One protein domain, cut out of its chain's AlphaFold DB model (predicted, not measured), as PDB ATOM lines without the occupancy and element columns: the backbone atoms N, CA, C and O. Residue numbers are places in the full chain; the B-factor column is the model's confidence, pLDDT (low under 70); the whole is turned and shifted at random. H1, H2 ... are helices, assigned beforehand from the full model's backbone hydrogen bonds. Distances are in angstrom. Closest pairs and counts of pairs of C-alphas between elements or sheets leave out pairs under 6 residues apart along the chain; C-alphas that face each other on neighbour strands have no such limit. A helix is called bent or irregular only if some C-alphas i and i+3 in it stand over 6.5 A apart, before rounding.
ATOM      1  N   ASN A 208     -17.722 -15.067 -14.795       85.75
ATOM      2  CA  ASN A 208     -18.214 -15.589 -16.065       85.75
ATOM      3  C   ASN A 208     -17.073 -16.091 -16.961       85.75
ATOM      4  O   ASN A 208     -17.187 -17.179 -17.521       85.75
ATOM      5  N   GLU A 209     -15.965 -15.354 -17.049       85.94
ATOM      6  CA  GLU A 209     -14.773 -15.781 -17.786       85.94
ATOM      7  C   GLU A 209     -14.229 -17.103 -17.229       85.94
ATOM      8  O   GLU A 209     -14.031 -18.060 -17.982       85.94
ATOM      9  N   ALA A 210     -14.047 -17.193 -15.907       85.94
ATOM     10  CA  ALA A 210     -13.563 -18.408 -15.256       85.94
ATOM     11  C   ALA A 210     -14.493 -19.607 -15.518       85.94
ATOM     12  O   ALA A 210     -14.029 -20.717 -15.799       85.94
ATOM     13  N   ARG A 211     -15.812 -19.381 -15.485       88.50
ATOM     14  CA  ARG A 211     -16.827 -20.394 -15.798       88.50
ATOM     15  C   ARG A 211     -16.744 -20.854 -17.252       88.50
ATOM     16  O   ARG A 211     -16.706 -22.057 -17.489       88.50
ATOM     17  N   ILE A 212     -16.714 -19.929 -18.214       86.12
ATOM     18  CA  ILE A 212     -16.643 -20.256 -19.647       86.12
ATOM     19  C   ILE A 212     -15.343 -20.996 -19.953       86.12
ATOM     20  O   ILE A 212     -15.379 -22.029 -20.617       86.12
ATOM     21  N   ARG A 213     -14.210 -20.543 -19.401       84.00
ATOM     22  CA  ARG A 213     -12.927 -21.245 -19.512       84.00
ATOM     23  C   ARG A 213     -13.037 -22.681 -18.995       84.00
ATOM     24  O   ARG A 213     -12.676 -23.604 -19.715       84.00
ATOM     25  N   SER A 214     -13.600 -22.881 -17.803       79.50
ATOM     26  CA  SER A 214     -13.817 -24.221 -17.240       79.50
ATOM     27  C   SER A 214     -14.735 -25.087 -18.117       79.50
ATOM     28  O   SER A 214     -14.447 -26.264 -18.346       79.50
ATOM     29  N   GLN A 215     -15.808 -24.521 -18.682       80.12
ATOM     30  CA  GLN A 215     -16.700 -25.252 -19.590       80.12
ATOM     31  C   GLN A 215     -16.026 -25.615 -20.917       80.12
ATOM     32  O   GLN A 215     -16.225 -26.728 -21.400       80.12
ATOM     33  N   ILE A 216     -15.185 -24.744 -21.476       74.75
ATOM     34  CA  ILE A 216     -14.357 -25.067 -22.645       74.75
ATOM     35  C   ILE A 216     -13.373 -26.194 -22.305       74.75
ATOM     36  O   ILE A 216     -13.175 -27.106 -23.098       74.75
ATOM     37  N   GLU A 217     -12.767 -26.182 -21.119       71.25
ATOM     38  CA  GLU A 217     -11.788 -27.203 -20.737       71.25
ATOM     39  C   GLU A 217     -12.406 -28.577 -20.445       71.25
ATOM     40  O   GLU A 217     -11.750 -29.590 -20.686       71.25
ATOM     41  N   THR A 218     -13.642 -28.619 -19.941       66.31
ATOM     42  CA  THR A 218     -14.286 -29.853 -19.456       66.31
ATOM     43  C   THR A 218     -15.373 -30.396 -20.381       66.31
ATOM     44  O   THR A 218     -15.462 -31.605 -20.569       66.31
ATOM     45  N   THR A 219     -16.210 -29.519 -20.941       69.88
ATOM     46  CA  THR A 219     -17.452 -29.884 -21.646       69.88
ATOM     47  C   THR A 219     -17.345 -29.650 -23.150       69.88
ATOM     48  O   THR A 219     -17.847 -30.458 -23.926       69.88
ATOM     49  N   TYR A 220     -16.650 -28.587 -23.565       73.69
ATOM     50  CA  TYR A 220     -16.474 -28.218 -24.971       73.69
ATOM     51  C   TYR A 220     -14.992 -28.112 -25.385       73.69
ATOM     52  O   TYR A 220     -14.550 -27.056 -25.853       73.69
ATOM     53  N   PRO A 221     -14.200 -29.196 -25.234       61.81
ATOM     54  CA  PRO A 221     -12.762 -29.182 -25.503       61.81
ATOM     55  C   PRO A 221     -12.414 -28.820 -26.950       61.81
ATOM     56  O   PRO A 221     -11.301 -28.354 -27.203       61.81
ATOM     57  N   GLN A 222     -13.347 -28.985 -27.893       59.28
ATOM     58  CA  GLN A 222     -13.175 -28.568 -29.282       59.28
ATOM     59  C   GLN A 222     -12.876 -27.070 -29.414       59.28
ATOM     60  O   GLN A 222     -12.051 -26.709 -30.240       59.28
ATOM     61  N   TYR A 223     -13.424 -26.210 -28.548       71.94
ATOM     62  CA  TYR A 223     -13.235 -24.756 -28.620       71.94
ATOM     63  C   TYR A 223     -12.002 -24.253 -27.854       71.94
ATOM     64  O   TYR A 223     -11.797 -23.047 -27.719       71.94
ATOM     65  N   ARG A 224     -11.148 -25.147 -27.332       69.44
ATOM     66  CA  ARG A 224     -10.004 -24.783 -26.473       69.44
ATOM     67  C   ARG A 224      -9.046 -23.788 -27.124       69.44
ATOM     68  O   ARG A 224      -8.474 -22.946 -26.436       69.44
ATOM     69  N   TYR A 225      -8.877 -23.868 -28.438       63.72
ATOM     70  CA  TYR A 225      -7.998 -22.974 -29.185       63.72
ATOM     71  C   TYR A 225      -8.518 -21.521 -29.209       63.72
ATOM     72  O   TYR A 225      -7.710 -20.592 -29.271       63.72
ATOM     73  N   LEU A 226      -9.830 -21.288 -29.054       75.56
ATOM     74  CA  LEU A 226     -10.403 -19.938 -28.975       75.56
ATOM     75  C   LEU A 226      -9.856 -19.145 -27.783       75.56
ATOM     76  O   LEU A 226      -9.692 -17.934 -27.885       75.56
ATOM     77  N   LEU A 227      -9.460 -19.818 -26.696       75.50
ATOM     78  CA  LEU A 227      -8.821 -19.175 -25.542       75.50
ATOM     79  C   LEU A 227      -7.476 -18.516 -25.886       75.50
ATOM     80  O   LEU A 227      -7.055 -17.602 -25.183       75.50
ATOM     81  N   LYS A 228      -6.792 -18.981 -26.940       72.38
ATOM     82  CA  LYS A 228      -5.526 -18.406 -27.422       72.38
ATOM     83  C   LYS A 228      -5.762 -17.381 -28.533       72.38
ATOM     84  O   LYS A 228      -5.135 -16.330 -28.528       72.38
ATOM     85  N   HIS A 229      -6.640 -17.694 -29.484       69.00
ATOM     86  CA  HIS A 229      -6.775 -16.925 -30.731       69.00
ATOM     87  C   HIS A 229      -7.892 -15.874 -30.709       69.00
ATOM     88  O   HIS A 229      -7.922 -14.992 -31.568       69.00
ATOM     89  N   ARG A 230      -8.821 -15.982 -29.753       79.62
ATOM     90  CA  ARG A 230     -10.044 -15.175 -29.639       79.62
ATOM     91  C   ARG A 230     -10.419 -14.882 -28.182       79.62
ATOM     92  O   ARG A 230     -11.598 -14.822 -27.849       79.62
ATOM     93  N   ALA A 231      -9.421 -14.683 -27.317       78.38
ATOM     94  CA  ALA A 231      -9.633 -14.443 -25.889       78.38
ATOM     95  C   ALA A 231     -10.630 -13.298 -25.628       78.38
ATOM     96  O   ALA A 231     -11.577 -13.482 -24.869       78.38
ATOM     97  N   ASP A 232     -10.481 -12.174 -26.331       83.06
ATOM     98  CA  ASP A 232     -11.355 -11.005 -26.174       83.06
ATOM     99  C   ASP A 232     -12.820 -11.311 -26.529       83.06
ATOM    100  O   ASP A 232     -13.738 -10.878 -25.834       83.06
ATOM    101  N   GLU A 233     -13.054 -12.101 -27.583       84.94
ATOM    102  CA  GLU A 233     -14.408 -12.487 -28.007       84.94
ATOM    103  C   GLU A 233     -15.030 -13.510 -27.047       84.94
ATOM    104  O   GLU A 233     -16.229 -13.453 -26.781       84.94
ATOM    105  N   VAL A 234     -14.217 -14.407 -26.478       84.12
ATOM    106  CA  VAL A 234     -14.662 -15.360 -25.450       84.12
ATOM    107  C   VAL A 234     -15.035 -14.632 -24.153       84.12
ATOM    108  O   VAL A 234     -16.066 -14.939 -23.557       84.12
ATOM    109  N   VAL A 235     -14.246 -13.636 -23.736       82.81
ATOM    110  CA  VAL A 235     -14.533 -12.793 -22.557       82.81
ATOM    111  C   VAL A 235     -15.799 -11.955 -22.760       82.81
ATOM    112  O   VAL A 235     -16.542 -11.709 -21.810       82.81
ATOM    113  N   ALA A 236     -16.083 -11.542 -23.997       83.31
ATOM    114  CA  ALA A 236     -17.259 -10.743 -24.326       83.31
ATOM    115  C   ALA A 236     -18.591 -11.523 -24.288       83.31
ATOM    116  O   ALA A 236     -19.653 -10.902 -24.390       83.31
ATOM    117  N   ILE A 237     -18.569 -12.854 -24.138       84.38
ATOM    118  CA  ILE A 237     -19.792 -13.664 -24.052       84.38
ATOM    119  C   ILE A 237     -20.615 -13.224 -22.826       84.38
ATOM    120  O   ILE A 237     -20.096 -13.235 -21.705       84.38
ATOM    121  N   PRO A 238     -21.907 -12.874 -22.994       79.94
ATOM    122  CA  PRO A 238     -22.728 -12.393 -21.891       79.94
ATOM    123  C   PRO A 238     -22.829 -13.390 -20.721       79.94
ATOM    124  O   PRO A 238     -22.947 -14.601 -20.947       79.94
ATOM    125  N   PRO A 239     -22.846 -12.902 -19.467       78.06
ATOM    126  CA  PRO A 239     -23.174 -13.729 -18.313       78.06
ATOM    127  C   PRO A 239     -24.552 -14.392 -18.456       78.06
ATOM    128  O   PRO A 239     -25.473 -13.811 -19.025       78.06
ATOM    129  N   GLY A 240     -24.692 -15.612 -17.933       74.25
ATOM    130  CA  GLY A 240     -25.951 -16.373 -17.956       74.25
ATOM    131  C   GLY A 240     -26.185 -17.227 -19.209       74.25
ATOM    132  O   GLY A 240     -27.144 -17.992 -19.243       74.25
ATOM    133  N   ILE A 241     -25.308 -17.149 -20.216       80.62
ATOM    134  CA  ILE A 241     -25.337 -18.053 -21.373       80.62
ATOM    135  C   ILE A 241     -24.797 -19.436 -20.969       80.62
ATOM    136  O   ILE A 241     -23.653 -19.568 -20.511       80.62
ATOM    137  N   GLU A 242     -25.619 -20.472 -21.145       81.56
ATOM    138  CA  GLU A 242     -25.346 -21.846 -20.707       81.56
ATOM    139  C   GLU A 242     -25.821 -22.895 -21.722       81.56
ATOM    140  O   GLU A 242     -26.609 -22.614 -22.627       81.56
ATOM    141  N   GLY A 243     -25.332 -24.129 -21.564       84.00
ATOM    142  CA  GLY A 243     -25.760 -25.276 -22.363       84.00
ATOM    143  C   GLY A 243     -25.646 -25.014 -23.866       84.00
ATOM    144  O   GLY A 243     -24.584 -24.629 -24.355       84.00
ATOM    145  N   ARG A 244     -26.760 -25.201 -24.582       85.50
ATOM    146  CA  ARG A 244     -26.847 -25.029 -26.039       85.50
ATOM    147  C   ARG A 244     -26.530 -23.605 -26.498       85.50
ATOM    148  O   ARG A 244     -25.951 -23.434 -27.567       85.50
ATOM    149  N   ASP A 245     -26.901 -22.594 -25.719       85.81
ATOM    150  CA  ASP A 245     -26.675 -21.204 -26.115       85.81
ATOM    151  C   ASP A 245     -25.192 -20.832 -26.018       85.81
ATOM    152  O   ASP A 245     -24.699 -20.054 -26.835       85.81
ATOM    153  N   LEU A 246     -24.455 -21.441 -25.077       88.12
ATOM    154  CA  LEU A 246     -23.003 -21.281 -25.009       88.12
ATOM    155  C   LEU A 246     -22.306 -21.961 -26.186       88.12
ATOM    156  O   LEU A 246     -21.429 -21.355 -26.795       88.12
ATOM    157  N   ASP A 247     -22.716 -23.183 -26.522       81.38
ATOM    158  CA  ASP A 247     -22.189 -23.906 -27.682       81.38
ATOM    159  C   ASP A 247     -22.388 -23.094 -28.974       81.38
ATOM    160  O   ASP A 247     -21.442 -22.853 -29.718       81.38
ATOM    161  N   LEU A 248     -23.587 -22.535 -29.178       85.56
ATOM    162  CA  LEU A 248     -23.876 -21.647 -30.309       85.56
ATOM    163  C   LEU A 248     -23.026 -20.367 -30.309       85.56
ATOM    164  O   LEU A 248     -22.649 -19.892 -31.381       85.56
ATOM    165  N   ALA A 249     -22.753 -19.776 -29.143       87.94
ATOM    166  CA  ALA A 249     -21.909 -18.589 -29.042       87.94
ATOM    167  C   ALA A 249     -20.451 -18.902 -29.416       87.94
ATOM    168  O   ALA A 249     -19.863 -18.186 -30.225       87.94
ATOM    169  N   LEU A 250     -19.896 -19.996 -28.889       82.31
ATOM    170  CA  LEU A 250     -18.533 -20.443 -29.190       82.31
ATOM    171  C   LEU A 250     -18.385 -20.848 -30.660       82.31
ATOM    172  O   LEU A 250     -17.431 -20.431 -31.315       82.31
ATOM    173  N   TYR A 251     -19.376 -21.554 -31.208       79.38
ATOM    174  CA  TYR A 251     -19.422 -21.917 -32.621       79.38
ATOM    175  C   TYR A 251     -19.409 -20.690 -33.544       79.38
ATOM    176  O   TYR A 251     -18.719 -20.677 -34.559       79.38
ATOM    177  N   LYS A 252     -20.127 -19.613 -33.198       84.94
ATOM    178  CA  LYS A 252     -20.088 -18.367 -33.986       84.94
ATOM    179  C   LYS A 252     -18.698 -17.730 -34.001       84.94
ATOM    180  O   LYS A 252     -18.287 -17.219 -35.042       84.94
ATOM    181  N   ILE A 253     -17.988 -17.761 -32.873       82.12
ATOM    182  CA  ILE A 253     -16.615 -17.242 -32.773       82.12
ATOM    183  C   ILE A 253     -15.665 -18.102 -33.624       82.12
ATOM    184  O   ILE A 253     -14.850 -17.556 -34.366       82.12
ATOM    185  N   GLU A 254     -15.809 -19.430 -33.576       76.62
ATOM    186  CA  GLU A 254     -15.086 -20.379 -34.439       76.62
ATOM    187  C   GLU A 254     -15.326 -20.090 -35.926       76.62
ATOM    188  O   GLU A 254     -14.373 -19.873 -36.668       76.62
ATOM    189  N   GLN A 255     -16.585 -19.989 -36.362       72.88
ATOM    190  CA  GLN A 255     -16.912 -19.731 -37.769       72.88
ATOM    191  C   GLN A 255     -16.333 -18.409 -38.281       72.88
ATOM    192  O   GLN A 255     -15.932 -18.310 -39.441       72.88
ATOM    193  N   LYS A 256     -16.265 -17.391 -37.420       77.75
ATOM    194  CA  LYS A 256     -15.632 -16.116 -37.758       77.75
ATOM    195  C   LYS A 256     -14.116 -16.265 -37.926       77.75
ATOM    196  O   LYS A 256     -13.575 -15.770 -38.910       77.75
ATOM    197  N   LEU A 257     -13.438 -16.974 -37.018       72.75
ATOM    198  CA  LEU A 257     -12.004 -17.273 -37.145       72.75
ATOM    199  C   LEU A 257     -11.704 -18.075 -38.420       72.75
ATOM    200  O   LEU A 257     -10.756 -17.754 -39.138       72.75
ATOM    201  N   ASP A 258     -12.519 -19.086 -38.710       58.84
ATOM    202  CA  ASP A 258     -12.390 -19.911 -39.910       58.84
ATOM    203  C   ASP A 258     -12.582 -19.073 -41.177       58.84
ATOM    204  O   ASP A 258     -11.801 -19.187 -42.121       58.84
ATOM    205  N   GLY A 259     -13.597 -18.203 -41.198       58.47
ATOM    206  CA  GLY A 259     -13.860 -17.284 -42.304       58.47
ATOM    207  C   GLY A 259     -12.683 -16.346 -42.578       58.47
ATOM    208  O   GLY A 259     -12.212 -16.279 -43.711       58.47
ATOM    209  N   GLU A 260     -12.157 -15.693 -41.542       67.38
ATOM    210  CA  GLU A 260     -11.005 -14.787 -41.662       67.38
ATOM    211  C   GLU A 260      -9.736 -15.523 -42.115       67.38
ATOM    212  O   GLU A 260      -9.010 -15.040 -42.984       67.38
ATOM    213  N   SER A 261      -9.487 -16.720 -41.577       57.50
ATOM    214  CA  SER A 261      -8.336 -17.543 -41.968       57.50
ATOM    215  C   SER A 261      -8.429 -17.977 -43.434       57.50
ATOM    216  O   SER A 261      -7.426 -18.006 -44.147       57.50
ATOM    217  N   ARG A 262      -9.643 -18.280 -43.912       54.44
ATOM    218  CA  ARG A 262      -9.909 -18.613 -45.319       54.44
ATOM    219  C   ARG A 262      -9.741 -17.412 -46.235       54.44
ATOM    220  O   ARG A 262      -9.183 -17.565 -47.317       54.44
TER     221      ARG A 262
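What this domain is: This is residues 208 to 262 of the 533 residues of an uncharacterized protein of Armatimonadetes bacterium OLB18 (UniProt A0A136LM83). Three short helices, H1, H2 and H3, make a triangle in which the end of H3 comes back to the beginning of H1, and the long helix H4 passes across one side of it, along the longest axis. H4 meets H2 and H3 with residues 250 to 254. The printed part has 55 residues, with helices H1, H2, H3 and H4 in that order and no named strand: an all helix domain. It is compact, with a radius of gyration of the C-alphas of 10.4 A, and elongated, spanning 31 by 18 by 17 A.

How they stand to each other: Start with H1, residues 208 to 218, which touches H2, residues 221 to 229; their closest C-alphas, of Ile 216 and Arg 224, are 5.8 A apart. They run opposite ways at a steep tilt of 49 degrees. H1 also touches H3, residues 231 to 235, where the closest C-alphas, of Glu 209 and Val 235, are 5.6 A apart. H2 and H3 are close but not clearly touching: the closest C-alphas, of Leu 227 and Val 234, are 7.0 A apart. Next look at H4, residues 243 to 262, which touches H2 with residues 250 to 254 alone; the closest C-alphas, of Tyr 223 and Leu 250, are 6.9 A apart. H2 and H4 run the same way at a steep tilt of 52 degrees. H3 and H4 only just touch, with 3 pairs of C-alphas within 8 A, through residues 250 to 253 of H4 alone; the closest, of Glu 233 and Ile 253, are 7.1 A apart. H1 and H4 are near each other. In H1, H3 and H4 every O i to N i+4 pair is within hydrogen-bond range; in H2 it is 1 of 5, beside 5 of 6 O i to N i+3 pairs.

Where its parts are: Find C-alpha 208 at (-18.214, -15.589, -16.065); from there H1 runs 15.2 A to C-alpha 218. H2 runs 14.6 A and is irregular, with C-alphas 222 and 225 standing 7.6 A apart. H3 is 6.2 A long. H4 begins at C-alpha 243, (-25.760, -25.276, -22.363), and runs 28.7 A to C-alpha 262 at (-9.909, -18.613, -45.319).

The domain as a whole: The C-alphas farthest apart, of Gly 240 and Arg 262, are 31.8 A apart. The printed part has no cut; the links H1 to H2 and H2 to H3 are tight, and H3 to H4, of 7 residues, is short. The mean pLDDT of the printed part is 76.9, and 12 residues are under 70, among them residues 258 to 262.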